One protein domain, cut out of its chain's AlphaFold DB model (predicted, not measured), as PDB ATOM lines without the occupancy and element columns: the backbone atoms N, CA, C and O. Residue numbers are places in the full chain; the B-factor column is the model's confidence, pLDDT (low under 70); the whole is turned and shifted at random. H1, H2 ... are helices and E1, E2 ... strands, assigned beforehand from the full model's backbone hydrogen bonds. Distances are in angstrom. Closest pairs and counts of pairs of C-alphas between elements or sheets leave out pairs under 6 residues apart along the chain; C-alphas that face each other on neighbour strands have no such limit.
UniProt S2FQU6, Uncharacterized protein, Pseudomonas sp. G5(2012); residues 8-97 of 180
ATOM      1  N   PHE A   8     189.755 289.249 158.113       96.38
ATOM      2  CA  PHE A   8     188.991 289.042 156.893       96.38
ATOM      3  C   PHE A   8     187.526 289.339 157.181       96.38
ATOM      4  O   PHE A   8     187.064 289.166 158.314       96.38
ATOM      5  N   SER A   9     186.794 289.765 156.163       96.44
ATOM      6  CA  SER A   9     185.345 289.878 156.237       96.44
ATOM      7  C   SER A   9     184.695 289.372 154.957       96.44
ATOM      8  O   SER A   9     185.293 289.348 153.880       96.44
ATOM      9  N   ALA A  10     183.462 288.904 155.095       95.69
ATOM     10  CA  ALA A  10     182.636 288.476 153.979       95.69
ATOM     11  C   ALA A  10     181.177 288.791 154.289       95.69
ATOM     12  O   ALA A  10     180.757 288.752 155.445       95.69
ATOM     13  N   ILE A  11     180.401 289.073 153.248       95.31
ATOM     14  CA  ILE A  11     178.962 289.288 153.367       95.31
ATOM     15  C   ILE A  11     178.253 287.997 152.956       95.31
ATOM     16  O   ILE A  11     178.457 287.500 151.850       95.31
ATOM     17  N   GLN A  12     177.408 287.471 153.838       93.94
ATOM     18  CA  GLN A  12     176.517 286.343 153.570       93.94
ATOM     19  C   GLN A  12     175.073 286.821 153.708       93.94
ATOM     20  O   GLN A  12     174.575 287.014 154.818       93.94
ATOM     21  N   GLY A  13     174.408 287.058 152.576       90.00
ATOM     22  CA  GLY A  13     173.105 287.727 152.562       90.00
ATOM     23  C   GLY A  13     173.227 289.171 153.052       90.00
ATOM     24  O   GLY A  13     173.879 289.987 152.408       90.00
ATOM     25  N   ASP A  14     172.607 289.477 154.187       92.50
ATOM     26  CA  ASP A  14     172.660 290.765 154.888       92.50
ATOM     27  C   ASP A  14     173.579 290.747 156.127       92.50
ATOM     28  O   ASP A  14     173.618 291.708 156.895       92.50
ATOM     29  N   VAL A  15     174.337 289.662 156.327       95.62
ATOM     30  CA  VAL A  15     175.169 289.443 157.515       95.62
ATOM     31  C   VAL A  15     176.647 289.601 157.177       95.62
ATOM     32  O   VAL A  15     177.185 288.874 156.344       95.62
ATOM     33  N   GLU A  16     177.325 290.519 157.867       96.88
ATOM     34  CA  GLU A  16     178.784 290.639 157.818       96.88
ATOM     35  C   GLU A  16     179.432 289.628 158.770       96.88
ATOM     36  O   GLU A  16     179.274 289.694 159.991       96.88
ATOM     37  N   LEU A  17     180.180 288.691 158.200       97.38
ATOM     38  CA  LEU A  17     181.068 287.799 158.927       97.38
ATOM     39  C   LEU A  17     182.436 288.453 159.067       97.38
ATOM     40  O   LEU A  17     182.954 289.032 158.113       97.38
ATOM     41  N   THR A  18     183.057 288.280 160.231       97.44
ATOM     42  CA  THR A  18     184.468 288.631 160.439       97.44
ATOM     43  C   THR A  18     185.261 287.383 160.778       97.44
ATOM     44  O   THR A  18     184.736 286.462 161.404       97.44
ATOM     45  N   ALA A  19     186.522 287.330 160.363       97.38
ATOM     46  CA  ALA A  19     187.386 286.198 160.636       97.38
ATOM     47  C   ALA A  19     188.823 286.614 160.947       97.38
ATOM     48  O   ALA A  19     189.329 287.612 160.439       97.38
ATOM     49  N   GLU A  20     189.474 285.810 161.777       96.38
ATOM     50  CA  GLU A  20     190.881 285.921 162.161       96.38
ATOM     51  C   GLU A  20     191.547 284.558 161.946       96.38
ATOM     52  O   GLU A  20     190.893 283.515 162.049       96.38
ATOM     53  N   ILE A  21     192.847 284.541 161.652       95.69
ATOM     54  CA  ILE A  21     193.592 283.280 161.561       95.69
ATOM     55  C   ILE A  21     193.668 282.658 162.957       95.69
ATOM     56  O   ILE A  21     194.107 283.296 163.913       95.69
ATOM     57  N   SER A  22     193.257 281.395 163.080       93.62
ATOM     58  CA  SER A  22     193.313 280.677 164.353       93.62
ATOM     59  C   SER A  22     194.760 280.528 164.815       93.62
ATOM     60  O   SER A  22     195.606 280.027 164.076       93.62
ATOM     61  N   LEU A  23     195.057 280.881 166.068       90.56
ATOM     62  CA  LEU A  23     196.409 280.743 166.623       90.56
ATOM     63  C   LEU A  23     196.915 279.292 166.619       90.56
ATOM     64  O   LEU A  23     198.128 279.067 166.578       90.56
ATOM     65  N   CYS A  24     196.007 278.308 166.604       86.94
ATOM     66  CA  CYS A  24     196.347 276.888 166.589       86.94
ATOM     67  C   CYS A  24     197.206 276.496 165.379       86.94
ATOM     68  O   CYS A  24     198.062 275.621 165.512       86.94
ATOM     69  N   VAL A  25     197.056 277.169 164.231       90.25
ATOM     70  CA  VAL A  25     197.838 276.851 163.020       90.25
ATOM     71  C   VAL A  25     199.334 277.115 163.196       90.25
ATOM     72  O   VAL A  25     200.151 276.486 162.535       90.25
ATOM     73  N   PHE A  26     199.702 278.024 164.105       87.25
ATOM     74  CA  PHE A  26     201.096 278.367 164.399       87.25
ATOM     75  C   PHE A  26     201.686 277.530 165.536       87.25
ATOM     76  O   PHE A  26     202.901 277.512 165.720       87.25
ATOM     77  N   MET A  27     200.840 276.867 166.327       87.75
ATOM     78  CA  MET A  27     201.267 276.046 167.463       87.75
ATOM     79  C   MET A  27     201.618 274.617 167.045       87.75
ATOM     80  O   MET A  27     202.441 273.971 167.694       87.75
ATOM     81  N   TYR A  28     201.007 274.121 165.968       85.31
ATOM     82  CA  TYR A  28     201.128 272.731 165.547       85.31
ATOM     83  C   TYR A  28     201.593 272.643 164.093       85.31
ATOM     84  O   TYR A  28     200.927 273.110 163.171       85.31
ATOM     85  N   LYS A  29     202.740 271.998 163.869       83.44
ATOM     86  CA  LYS A  29     203.260 271.775 162.517       83.44
ATOM     87  C   LYS A  29     202.301 270.879 161.723       83.44
ATOM     88  O   LYS A  29     201.920 269.816 162.205       83.44
ATOM     89  N   GLY A  30     201.952 271.288 160.502       83.62
ATOM     90  CA  GLY A  30     201.069 270.520 159.612       83.62
ATOM     91  C   GLY A  30     199.575 270.594 159.955       83.62
ATOM     92  O   GLY A  30     198.810 269.758 159.488       83.62
ATOM     93  N   TYR A  31     199.149 271.567 160.768       86.62
ATOM     94  CA  TYR A  31     197.747 271.726 161.180       86.62
ATOM     95  C   TYR A  31     196.816 272.201 160.044       86.62
ATOM     96  O   TYR A  31     195.620 271.904 160.060       86.62
ATOM     97  N   GLY A  32     197.381 272.879 159.038       93.06
ATOM     98  CA  GLY A  32     196.666 273.481 157.909       93.06
ATOM     99  C   GLY A  32     196.015 274.827 158.240       93.06
ATOM    100  O   GLY A  32     195.996 275.253 159.396       93.06
ATOM    101  N   LEU A  33     195.504 275.512 157.218       95.12
ATOM    102  CA  LEU A  33     194.838 276.805 157.329       95.12
ATOM    103  C   LEU A  33     193.555 276.667 158.153       95.12
ATOM    104  O   LEU A  33     192.742 275.771 157.921       95.12
ATOM    105  N   GLN A  34     193.345 277.575 159.099       95.56
ATOM    106  CA  GLN A  34     192.163 277.596 159.951       95.56
ATOM    107  C   GLN A  34     191.811 279.034 160.320       95.56
ATOM    108  O   GLN A  34     192.689 279.823 160.673       95.56
ATOM    109  N   LEU A  35     190.520 279.347 160.273       96.25
ATOM    110  CA  LEU A  35     189.964 280.644 160.628       96.25
ATOM    111  C   LEU A  35     188.998 280.499 161.801       96.25
ATOM    112  O   LEU A  35     188.191 279.566 161.839       96.25
ATOM    113  N   THR A  36     189.055 281.461 162.714       96.06
ATOM    114  CA  THR A  36     187.993 281.723 163.683       96.06
ATOM    115  C   THR A  36     187.051 282.748 163.081       96.06
ATOM    116  O   THR A  36     187.462 283.877 162.826       96.06
ATOM    117  N   VAL A  37     185.797 282.363 162.856       96.75
ATOM    118  CA  VAL A  37     184.771 283.179 162.192       96.75
ATOM    119  C   VAL A  37     183.723 283.601 163.211       96.75
ATOM    120  O   VAL A  37     183.282 282.780 164.011       96.75
ATOM    121  N   LYS A  38     183.319 284.869 163.191       96.94
ATOM    122  CA  LYS A  38     182.420 285.494 164.168       96.94
ATOM    123  C   LYS A  38     181.197 286.088 163.477       96.94
ATOM    124  O   LYS A  38     181.317 286.719 162.424       96.94
ATOM    125  N   LEU A  39     180.040 285.917 164.111       95.88
ATOM    126  CA  LEU A  39     178.791 286.583 163.745       95.88
ATOM    127  C   LEU A  39     178.668 287.954 164.437       95.88
ATOM    128  O   LEU A  39     179.163 288.125 165.555       95.88
ATOM    129  N   PRO A  40     177.943 288.920 163.841       92.19
ATOM    130  CA  PRO A  40     177.795 290.264 164.408       92.19
ATOM    131  C   PRO A  40     176.969 290.273 165.703       92.19
ATOM    132  O   PRO A  40     177.167 291.117 166.572       92.19
ATOM    133  N   ASN A  41     176.058 289.312 165.864       87.75
ATOM    134  CA  ASN A  41     175.237 289.121 167.062       87.75
ATOM    135  C   ASN A  41     175.877 288.185 168.106       87.75
ATOM    136  O   ASN A  41     175.188 287.753 169.032       87.75
ATOM    137  N   GLY A  42     177.173 287.890 167.972       88.94
ATOM    138  CA  GLY A  42     177.921 287.024 168.876       88.94
ATOM    139  C   GLY A  42     177.922 285.552 168.461       88.94
ATOM    140  O   GLY A  42     177.115 285.098 167.649       88.94
ATOM    141  N   GLY A  43     178.851 284.808 169.056       90.38
ATOM    142  CA  GLY A  43     179.155 283.431 168.691       90.38
ATOM    143  C   GLY A  43     180.247 283.343 167.630       90.38
ATOM    144  O   GLY A  43     180.303 284.122 166.674       90.38
ATOM    145  N   ASP A  44     181.115 282.361 167.812       94.50
ATOM    146  CA  ASP A  44     182.239 282.056 166.944       94.50
ATOM    147  C   ASP A  44     182.232 280.586 166.516       94.50
ATOM    148  O   ASP A  44     181.674 279.709 167.182       94.50
ATOM    149  N   THR A  45     182.831 280.310 165.370       94.94
ATOM    150  CA  THR A  45     183.067 278.956 164.879       94.94
ATOM    151  C   THR A  45     184.452 278.852 164.265       94.94
ATOM    152  O   THR A  45     185.097 279.858 163.968       94.94
ATOM    153  N   ILE A  46     184.906 277.620 164.068       94.38
ATOM    154  CA  ILE A  46     186.188 277.313 163.456       94.38
ATOM    155  C   ILE A  46     185.936 276.619 162.120       94.38
ATOM    156  O   ILE A  46     185.266 275.588 162.068       94.38
ATOM    157  N   VAL A  47     186.524 277.149 161.050       95.06
ATOM    158  CA  VAL A  47     186.571 276.498 159.731       95.06
ATOM    159  C   VAL A  47     188.016 276.313 159.296       95.06
ATOM    160  O   VAL A  47     188.882 277.108 159.658       95.06
ATOM    161  N   GLY A  48     188.313 275.253 158.546       94.88
ATOM    162  CA  GLY A  48     189.697 274.952 158.190       94.88
ATOM    163  C   GLY A  48     189.874 274.061 156.970       94.88
ATOM    164  O   GLY A  48     188.978 273.319 156.572       94.88
ATOM    165  N   ARG A  49     191.081 274.133 156.408       94.56
ATOM    166  CA  ARG A  49     191.575 273.391 155.247       94.56
ATOM    167  C   ARG A  49     192.926 272.777 155.590       94.56
ATOM    168  O   ARG A  49     193.961 273.438 155.553       94.56
ATOM    169  N   LYS A  50     192.906 271.490 155.945       92.75
ATOM    170  CA  LYS A  50     194.111 270.737 156.343       92.75
ATOM    171  C   LYS A  50     195.126 270.587 155.208       92.75
ATOM    172  O   LYS A  50     196.307 270.398 155.462       92.75
ATOM    173  N   ASP A  51     194.647 270.645 153.973       94.12
ATOM    174  CA  ASP A  51     195.417 270.497 152.742       94.12
ATOM    175  C   ASP A  51     196.182 271.765 152.335       94.12
ATOM    176  O   ASP A  51     197.040 271.687 151.461       94.12
ATOM    177  N   ILE A  52     195.914 272.908 152.977       94.25
ATOM    178  CA  ILE A  52     196.601 274.178 152.719       94.25
ATOM    179  C   ILE A  52     197.488 274.507 153.927       94.25
ATOM    180  O   ILE A  52     196.966 274.929 154.959       94.25
ATOM    181  N   PRO A  53     198.817 274.324 153.855       92.75
ATOM    182  CA  PRO A  53     199.731 274.731 154.920       92.75
ATOM    183  C   PRO A  53     199.708 276.248 155.135       92.75
ATOM    184  O   PRO A  53     199.656 277.012 154.169       92.75
ATOM    185  N   ILE A  54     199.795 276.704 156.390       91.12
ATOM    186  CA  ILE A  54     199.780 278.143 156.712       91.12
ATOM    187  C   ILE A  54     200.988 278.880 156.116       91.12
ATOM    188  O   ILE A  54     200.903 280.059 155.788       91.12
ATOM    189  N   GLU A  55     202.103 278.177 155.927       89.88
ATOM    190  CA  GLU A  55     203.344 278.710 155.367       89.88
ATOM    191  C   GLU A  55     203.195 279.132 153.899       89.88
ATOM    192  O   GLU A  55     203.907 280.024 153.438       89.88
ATOM    193  N   THR A  56     202.272 278.495 153.174       91.75
ATOM    194  CA  THR A  56     201.994 278.753 151.752       91.75
ATOM    195  C   THR A  56     200.621 279.370 151.510       91.75
ATOM    196  O   THR A  56     200.335 279.761 150.382       91.75
ATOM    197  N   ALA A  57     199.777 279.447 152.541       93.88
ATOM    198  CA  ALA A  57     198.446 280.026 152.449       93.88
ATOM    199  C   ALA A  57     198.507 281.511 152.066       93.88
ATOM    200  O   ALA A  57     199.367 282.276 152.521       93.88
ATOM    201  N   THR A  58     197.555 281.917 151.239       95.44
ATOM    202  CA  THR A  58     197.395 283.282 150.745       95.44
ATOM    203  C   THR A  58     196.156 283.943 151.343       95.44
ATOM    204  O   THR A  58     195.288 283.293 151.923       95.44
ATOM    205  N   GLU A  59     196.043 285.260 151.176       95.69
ATOM    206  CA  GLU A  59     194.826 285.993 151.550       95.69
ATOM    207  C   GLU A  59     193.604 285.492 150.775       95.69
ATOM    208  O   GLU A  59     192.508 285.423 151.325       95.69
ATOM    209  N   GLN A  60     193.808 285.078 149.520       95.94
ATOM    210  CA  GLN A  60     192.761 284.503 148.685       95.94
ATOM    211  C   GLN A  60     192.279 283.152 149.227       95.94
ATOM    212  O   GLN A  60     191.079 282.894 149.201       95.94
ATOM    213  N   ASP A  61     193.174 282.320 149.769       96.44
ATOM    214  CA  ASP A  61     192.783 281.063 150.423       96.44
ATOM    215  C   ASP A  61     191.937 281.324 151.674       96.44
ATOM    216  O   ASP A  61     190.939 280.639 151.902       96.44
ATOM    217  N   CYS A  62     192.303 282.335 152.471       96.50
ATOM    218  CA  CYS A  62     191.513 282.761 153.627       96.50
ATOM    219  C   CYS A  62     190.129 283.265 153.210       96.50
ATOM    220  O   CYS A  62     189.130 282.860 153.801       96.50
ATOM    221  N   GLN A  63     190.059 284.112 152.180       96.81
ATOM    222  CA  GLN A  63     188.794 284.639 151.678       96.81
ATOM    223  C   GLN A  63     187.903 283.516 151.135       96.81
ATOM    224  O   GLN A  63     186.747 283.407 151.534       96.81
ATOM    225  N   ALA A  64     188.458 282.623 150.313       96.00
ATOM    226  CA  ALA A  64     187.735 281.478 149.767       96.00
ATOM    227  C   ALA A  64     187.237 280.531 150.871       96.00
ATOM    228  O   ALA A  64     186.131 280.005 150.783       96.00
ATOM    229  N   LEU A  65     188.029 280.318 151.929       96.44
ATOM    230  CA  LEU A  65     187.602 279.544 153.093       96.44
ATOM    231  C   LEU A  65     186.458 280.242 153.843       96.44
ATOM    232  O   LEU A  65     185.476 279.587 154.191       96.44
ATOM    233  N   LEU A  66     186.550 281.553 154.066       96.88
ATOM    234  CA  LEU A  66     185.491 282.326 154.714       96.88
ATOM    235  C   LEU A  66     184.182 282.302 153.907       96.88
ATOM    236  O   LEU A  66     183.110 282.166 154.487       96.88
ATOM    237  N   GLU A  67     184.252 282.343 152.578       95.25
ATOM    238  CA  GLU A  67     183.087 282.264 151.685       95.25
ATOM    239  C   GLU A  67     182.339 280.922 151.755       95.25
ATOM    240  O   GLU A  67     181.165 280.853 151.389       95.25
ATOM    241  N   THR A  68     182.971 279.858 152.272       95.31
ATOM    242  CA  THR A  68     182.284 278.575 152.515       95.31
ATOM    243  C   THR A  68     181.318 278.618 153.699       95.31
ATOM    244  O   THR A  68     180.445 277.755 153.807       95.31
ATOM    245  N   VAL A  69     181.463 279.605 154.587       96.50
ATOM    246  CA  VAL A  69     180.626 279.764 155.777       96.50
ATOM    247  C   VAL A  69     179.262 280.291 155.370       96.50
ATOM    248  O   VAL A  69     179.155 281.376 154.806       96.50
ATOM    249  N   LYS A  70     178.207 279.555 155.718       96.06
ATOM    250  CA  LYS A  70     176.826 279.994 155.531       96.06
ATOM    251  C   LYS A  70     176.175 280.397 156.843       96.06
ATOM    252  O   LYS A  70     176.527 279.931 157.931       96.06
ATOM    253  N   VAL A  71     175.183 281.263 156.697       96.56
ATOM    254  CA  VAL A  71     174.352 281.780 157.776       96.56
ATOM    255  C   VAL A  71     172.904 281.407 157.487       96.56
ATOM    256  O   VAL A  71     172.434 281.527 156.357       96.56
ATOM    257  N   VAL A  72     172.198 280.957 158.516       96.25
ATOM    258  CA  VAL A  72     170.762 280.666 158.497       96.25
ATOM    259  C   VAL A  72     170.053 281.494 159.563       96.25
ATOM    260  O   VAL A  72     170.672 282.012 160.496       96.25
ATOM    261  N   ALA A  73     168.734 281.612 159.445       96.62
ATOM    262  CA  ALA A  73     167.924 282.178 160.511       96.62
ATOM    263  C   ALA A  73     167.917 281.228 161.718       96.62
ATOM    264  O   ALA A  73     167.648 280.033 161.583       96.62
ATOM    265  N   CYS A  74     168.184 281.764 162.910       96.81
ATOM    266  CA  CYS A  74     168.110 281.014 164.156       96.81
ATOM    267  C   CYS A  74     166.725 280.384 164.304       96.81
ATOM    268  O   CYS A  74     165.718 281.099 164.311       96.81
ATOM    269  N   LYS A  75     166.670 279.066 164.521       96.06
ATOM    270  CA  LYS A  75     165.398 278.332 164.648       96.06
ATOM    271  C   LYS A  75     164.496 278.820 165.792       96.06
ATOM    272  O   LYS A  75     163.297 278.567 165.764       96.06
ATOM    273  N   THR A  76     165.055 279.550 166.760       96.62
ATOM    274  CA  THR A  76     164.343 280.031 167.954       96.62
ATOM    275  C   THR A  76     163.935 281.507 167.864       96.62
ATOM    276  O   THR A  76     162.827 281.856 168.259       96.62
ATOM    277  N   CYS A  77     164.797 282.392 167.350       96.56
ATOM    278  CA  CYS A  77     164.537 283.844 167.348       96.56
ATOM    279  C   CYS A  77     164.760 284.547 166.002       96.56
ATOM    280  O   CYS A  77     164.723 285.774 165.956       96.56
ATOM    281  N   GLN A  78     165.026 283.797 164.928       96.31
ATOM    282  CA  GLN A  78     165.256 284.287 163.560       96.31
ATOM    283  C   GLN A  78     166.484 285.196 163.357       96.31
ATOM    284  O   GLN A  78     166.817 285.514 162.221       96.31
ATOM    285  N   LYS A  79     167.214 285.570 164.419       96.06
ATOM    286  CA  LYS A  79     168.517 286.250 164.305       96.06
ATOM    287  C   LYS A  79     169.542 285.379 163.561       96.06
ATOM    288  O   LYS A  79     169.408 284.158 163.607       96.06
ATOM    289  N   PRO A  80     170.601 285.958 162.973       96.69
ATOM    290  CA  PRO A  80     171.656 285.190 162.314       96.69
ATOM    291  C   PRO A  80     172.248 284.077 163.192       96.69
ATOM    292  O   PRO A  80     172.513 284.281 164.383       96.69
ATOM    293  N   ALA A  81     172.449 282.903 162.599       97.00
ATOM    294  CA  ALA A  81     173.092 281.737 163.194       97.00
ATOM    295  C   ALA A  81     173.945 281.011 162.146       97.00
ATOM    296  O   ALA A  81     173.663 281.082 160.951       97.00
ATOM    297  N   PHE A  82     174.979 280.291 162.578       97.00
ATOM    298  CA  PHE A  82     175.787 279.492 161.658       97.00
ATOM    299  C   PHE A  82     174.976 278.320 161.095       97.00
ATOM    300  O   PHE A  82     174.292 277.617 161.842       97.00
ATOM    301  N   ASP A  83     175.089 278.096 159.787       95.62
ATOM    302  CA  ASP A  83     174.479 276.948 159.120       95.62
ATOM    303  C   ASP A  83     175.198 275.651 159.545       95.62
ATOM    304  O   ASP A  83     176.401 275.510 159.294       95.62
ATOM    305  N   PRO A  84     174.502 274.675 160.162       94.56
ATOM    306  CA  PRO A  84     175.120 273.423 160.597       94.56
ATOM    307  C   PRO A  84     175.656 272.562 159.438       94.56
ATOM    308  O   PRO A  84     176.466 271.665 159.671       94.56
ATOM    309  N   THR A  85     175.237 272.823 158.193       93.81
ATOM    310  CA  THR A  85     175.724 272.109 157.003       93.81
ATOM    311  C   THR A  85     177.109 272.569 156.551       93.81
ATOM    312  O   THR A  85     177.827 271.793 155.924       93.81
ATOM    313  N   THR A  86     177.508 273.798 156.888       93.12
ATOM    314  CA  THR A  86     178.833 274.353 156.555       93.12
ATOM    315  C   THR A  86     179.716 274.563 157.775       93.12
ATOM    316  O   THR A  86     180.938 274.593 157.660       93.12
ATOM    317  N   CYS A  87     179.110 274.710 158.952       92.44
ATOM    318  CA  CYS A  87     179.801 274.977 160.203       92.44
ATOM    319  C   CYS A  87     179.454 273.898 161.227       92.44
ATOM    320  O   CYS A  87     178.365 273.884 161.803       92.44
ATOM    321  N   HIS A  88     180.411 273.015 161.504       87.38
ATOM    322  CA  HIS A  88     180.246 271.932 162.470       87.38
ATOM    323  C   HIS A  88     180.319 272.454 163.910       87.38
ATOM    324  O   HIS A  88     181.341 272.355 164.583       87.38
ATOM    325  N   THR A  89     179.213 273.026 164.380       87.38
ATOM    326  CA  THR A  89     179.036 273.462 165.770       87.38
ATOM    327  C   THR A  89     178.000 272.594 166.474       87.38
ATOM    328  O   THR A  89     177.131 271.997 165.845       87.38
ATOM    329  N   ASN A  90     178.047 272.567 167.804       91.19
ATOM    330  CA  ASN A  90     177.013 271.952 168.637       91.19
ATOM    331  C   ASN A  90     175.769 272.845 168.821       91.19
ATOM    332  O   ASN A  90     174.877 272.483 169.586       91.19
ATOM    333  N   ARG A  91     175.706 274.000 168.141       92.69
ATOM    334  CA  ARG A  91     174.596 274.952 168.254       92.69
ATOM    335  C   ARG A  91     173.397 274.592 167.374       92.69
ATOM    336  O   ARG A  91     172.323 275.135 167.591       92.69
ATOM    337  N   ASP A  92     173.554 273.687 166.402       93.44
ATOM    338  CA  ASP A  92     172.454 273.140 165.582       93.44
ATOM    339  C   ASP A  92     171.515 274.227 165.005       93.44
ATOM    340  O   ASP A  92     170.296 274.211 165.205       93.44
ATOM    341  N   GLY A  93     172.101 275.246 164.365       94.88
ATOM    342  CA  GLY A  93     171.356 276.367 163.780       94.88
ATOM    343  C   GLY A  93     170.752 277.351 164.793       94.88
ATOM    344  O   GLY A  93     169.913 278.169 164.420       94.88
ATOM    345  N   GLU A  94     171.135 277.297 166.070       96.69
ATOM    346  CA  GLU A  94     170.809 278.333 167.056       96.69
ATOM    347  C   GLU A  94     171.872 279.436 167.082       96.69
ATOM    348  O   GLU A  94     173.073 279.185 166.965       96.69
ATOM    349  N   CYS A  95     171.430 280.681 167.275       96.25
ATOM    350  CA  CYS A  95     172.345 281.776 167.585       96.25
ATOM    351  C   CYS A  95     172.905 281.620 169.006       96.25
ATOM    352  O   CYS A  95     172.285 280.980 169.861       96.25
ATOM    353  N   GLU A  96     174.041 282.266 169.278       95.69
ATOM    354  CA  GLU A  96     174.736 282.200 170.572       95.69
ATOM    355  C   GLU A  96     173.807 282.483 171.754       95.69
ATOM    356  O   GLU A  96     173.779 281.734 172.725       95.69
ATOM    357  N   THR A  97     172.983 283.529 171.659       96.62
ATOM    358  CA  THR A  97     172.075 283.912 172.745       96.62
ATOM    359  C   THR A  97     171.065 282.813 173.076       96.62
ATOM    360  O   THR A  97     170.861 282.512 174.250       96.62
TER     361      THR A  97
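What this domain is: This is residues 8 to 97 of the 180 residues of an uncharacterized protein of Pseudomonas sp. G5(2012) (UniProt S2FQU6). What does the model look like? A strongly twisted sheet of four strands, E1 to E4, curls round one helix, H2, while the small hairpin of E5 and E6 makes one end of an elongated outline and the short helix H1 only grazes the sheet towards the other. What is it made of? The printed part has 90 residues, with two named helices and six named strands in the order E1 E2 H1 E3 E4 H2 E5 E6; the class is mixed, and under half of the residues are in named elements. The larger sheet has the order E1 - E2 - E3 - E4, and both sheets are antiparallel. How large is it? It is compact, with a radius of gyration of the C-alphas of 13.2 A and spans of 41 by 23 by 19 A.

How they stand to each other: How do the first strands pair? E1, residues 8 to 12, and E2, residues 15 to 21, form a hairpin, with N 10 and O 17 3.1 A apart. E2 is also antiparallel to E3, residues 33 to 38, with N 20 and O 36 at 3.0 A; E3 and E4, residues 44 to 49, form a hairpin, with N 35 and O 47 at 2.8 A. Where are the helices? H1, residues 24 to 27, only grazes the sheet with residues 24 to 26 and is too short for an O i to N i+4 pair. H2, residues 59 to 67, is on the sheet, which curls round it; its closest C-alphas to E1 are those of Ala 10 and Glu 67, 6.6 A, and to E4 those of Gly 48 and Leu 65, 7.2 A. In H2 every O i to N i+4 pair is within hydrogen-bond range, and H1 and H2 are apart. What follows H2? E5, residues 71 to 73, and E6, residues 80 to 82, form a hairpin, with N 72 and O 81 at 2.8 A; the closest C-alphas of E1 and E5 are those of Gln 12 and Val 71, 6.6 A.

Where its parts are: Where does E1 begin? C-alpha 8 is at (188.991, 289.042, 156.893), and E1 is 13.2 A long. How long are the others? E2 measures 19.8 A, H1 5.1 A, E3 16.6 A, E4 17.3 A, H2 12.3 A, E5 7.0 A and E6 7.1 A from first to last C-alpha. Where does E6 end? C-alpha 82 is at (175.787, 279.492, 161.658).

The domain as a whole: How far does it reach? The two C-alphas farthest apart are those of Thr 56 and Thr 76, 41.0 A. Is it unbroken? The printed part has no cut, and no link is long; residues 83 to 97 hold no named element. How sure is the model? The mean pLDDT of the printed part is 94.0, and no printed residue is under 70.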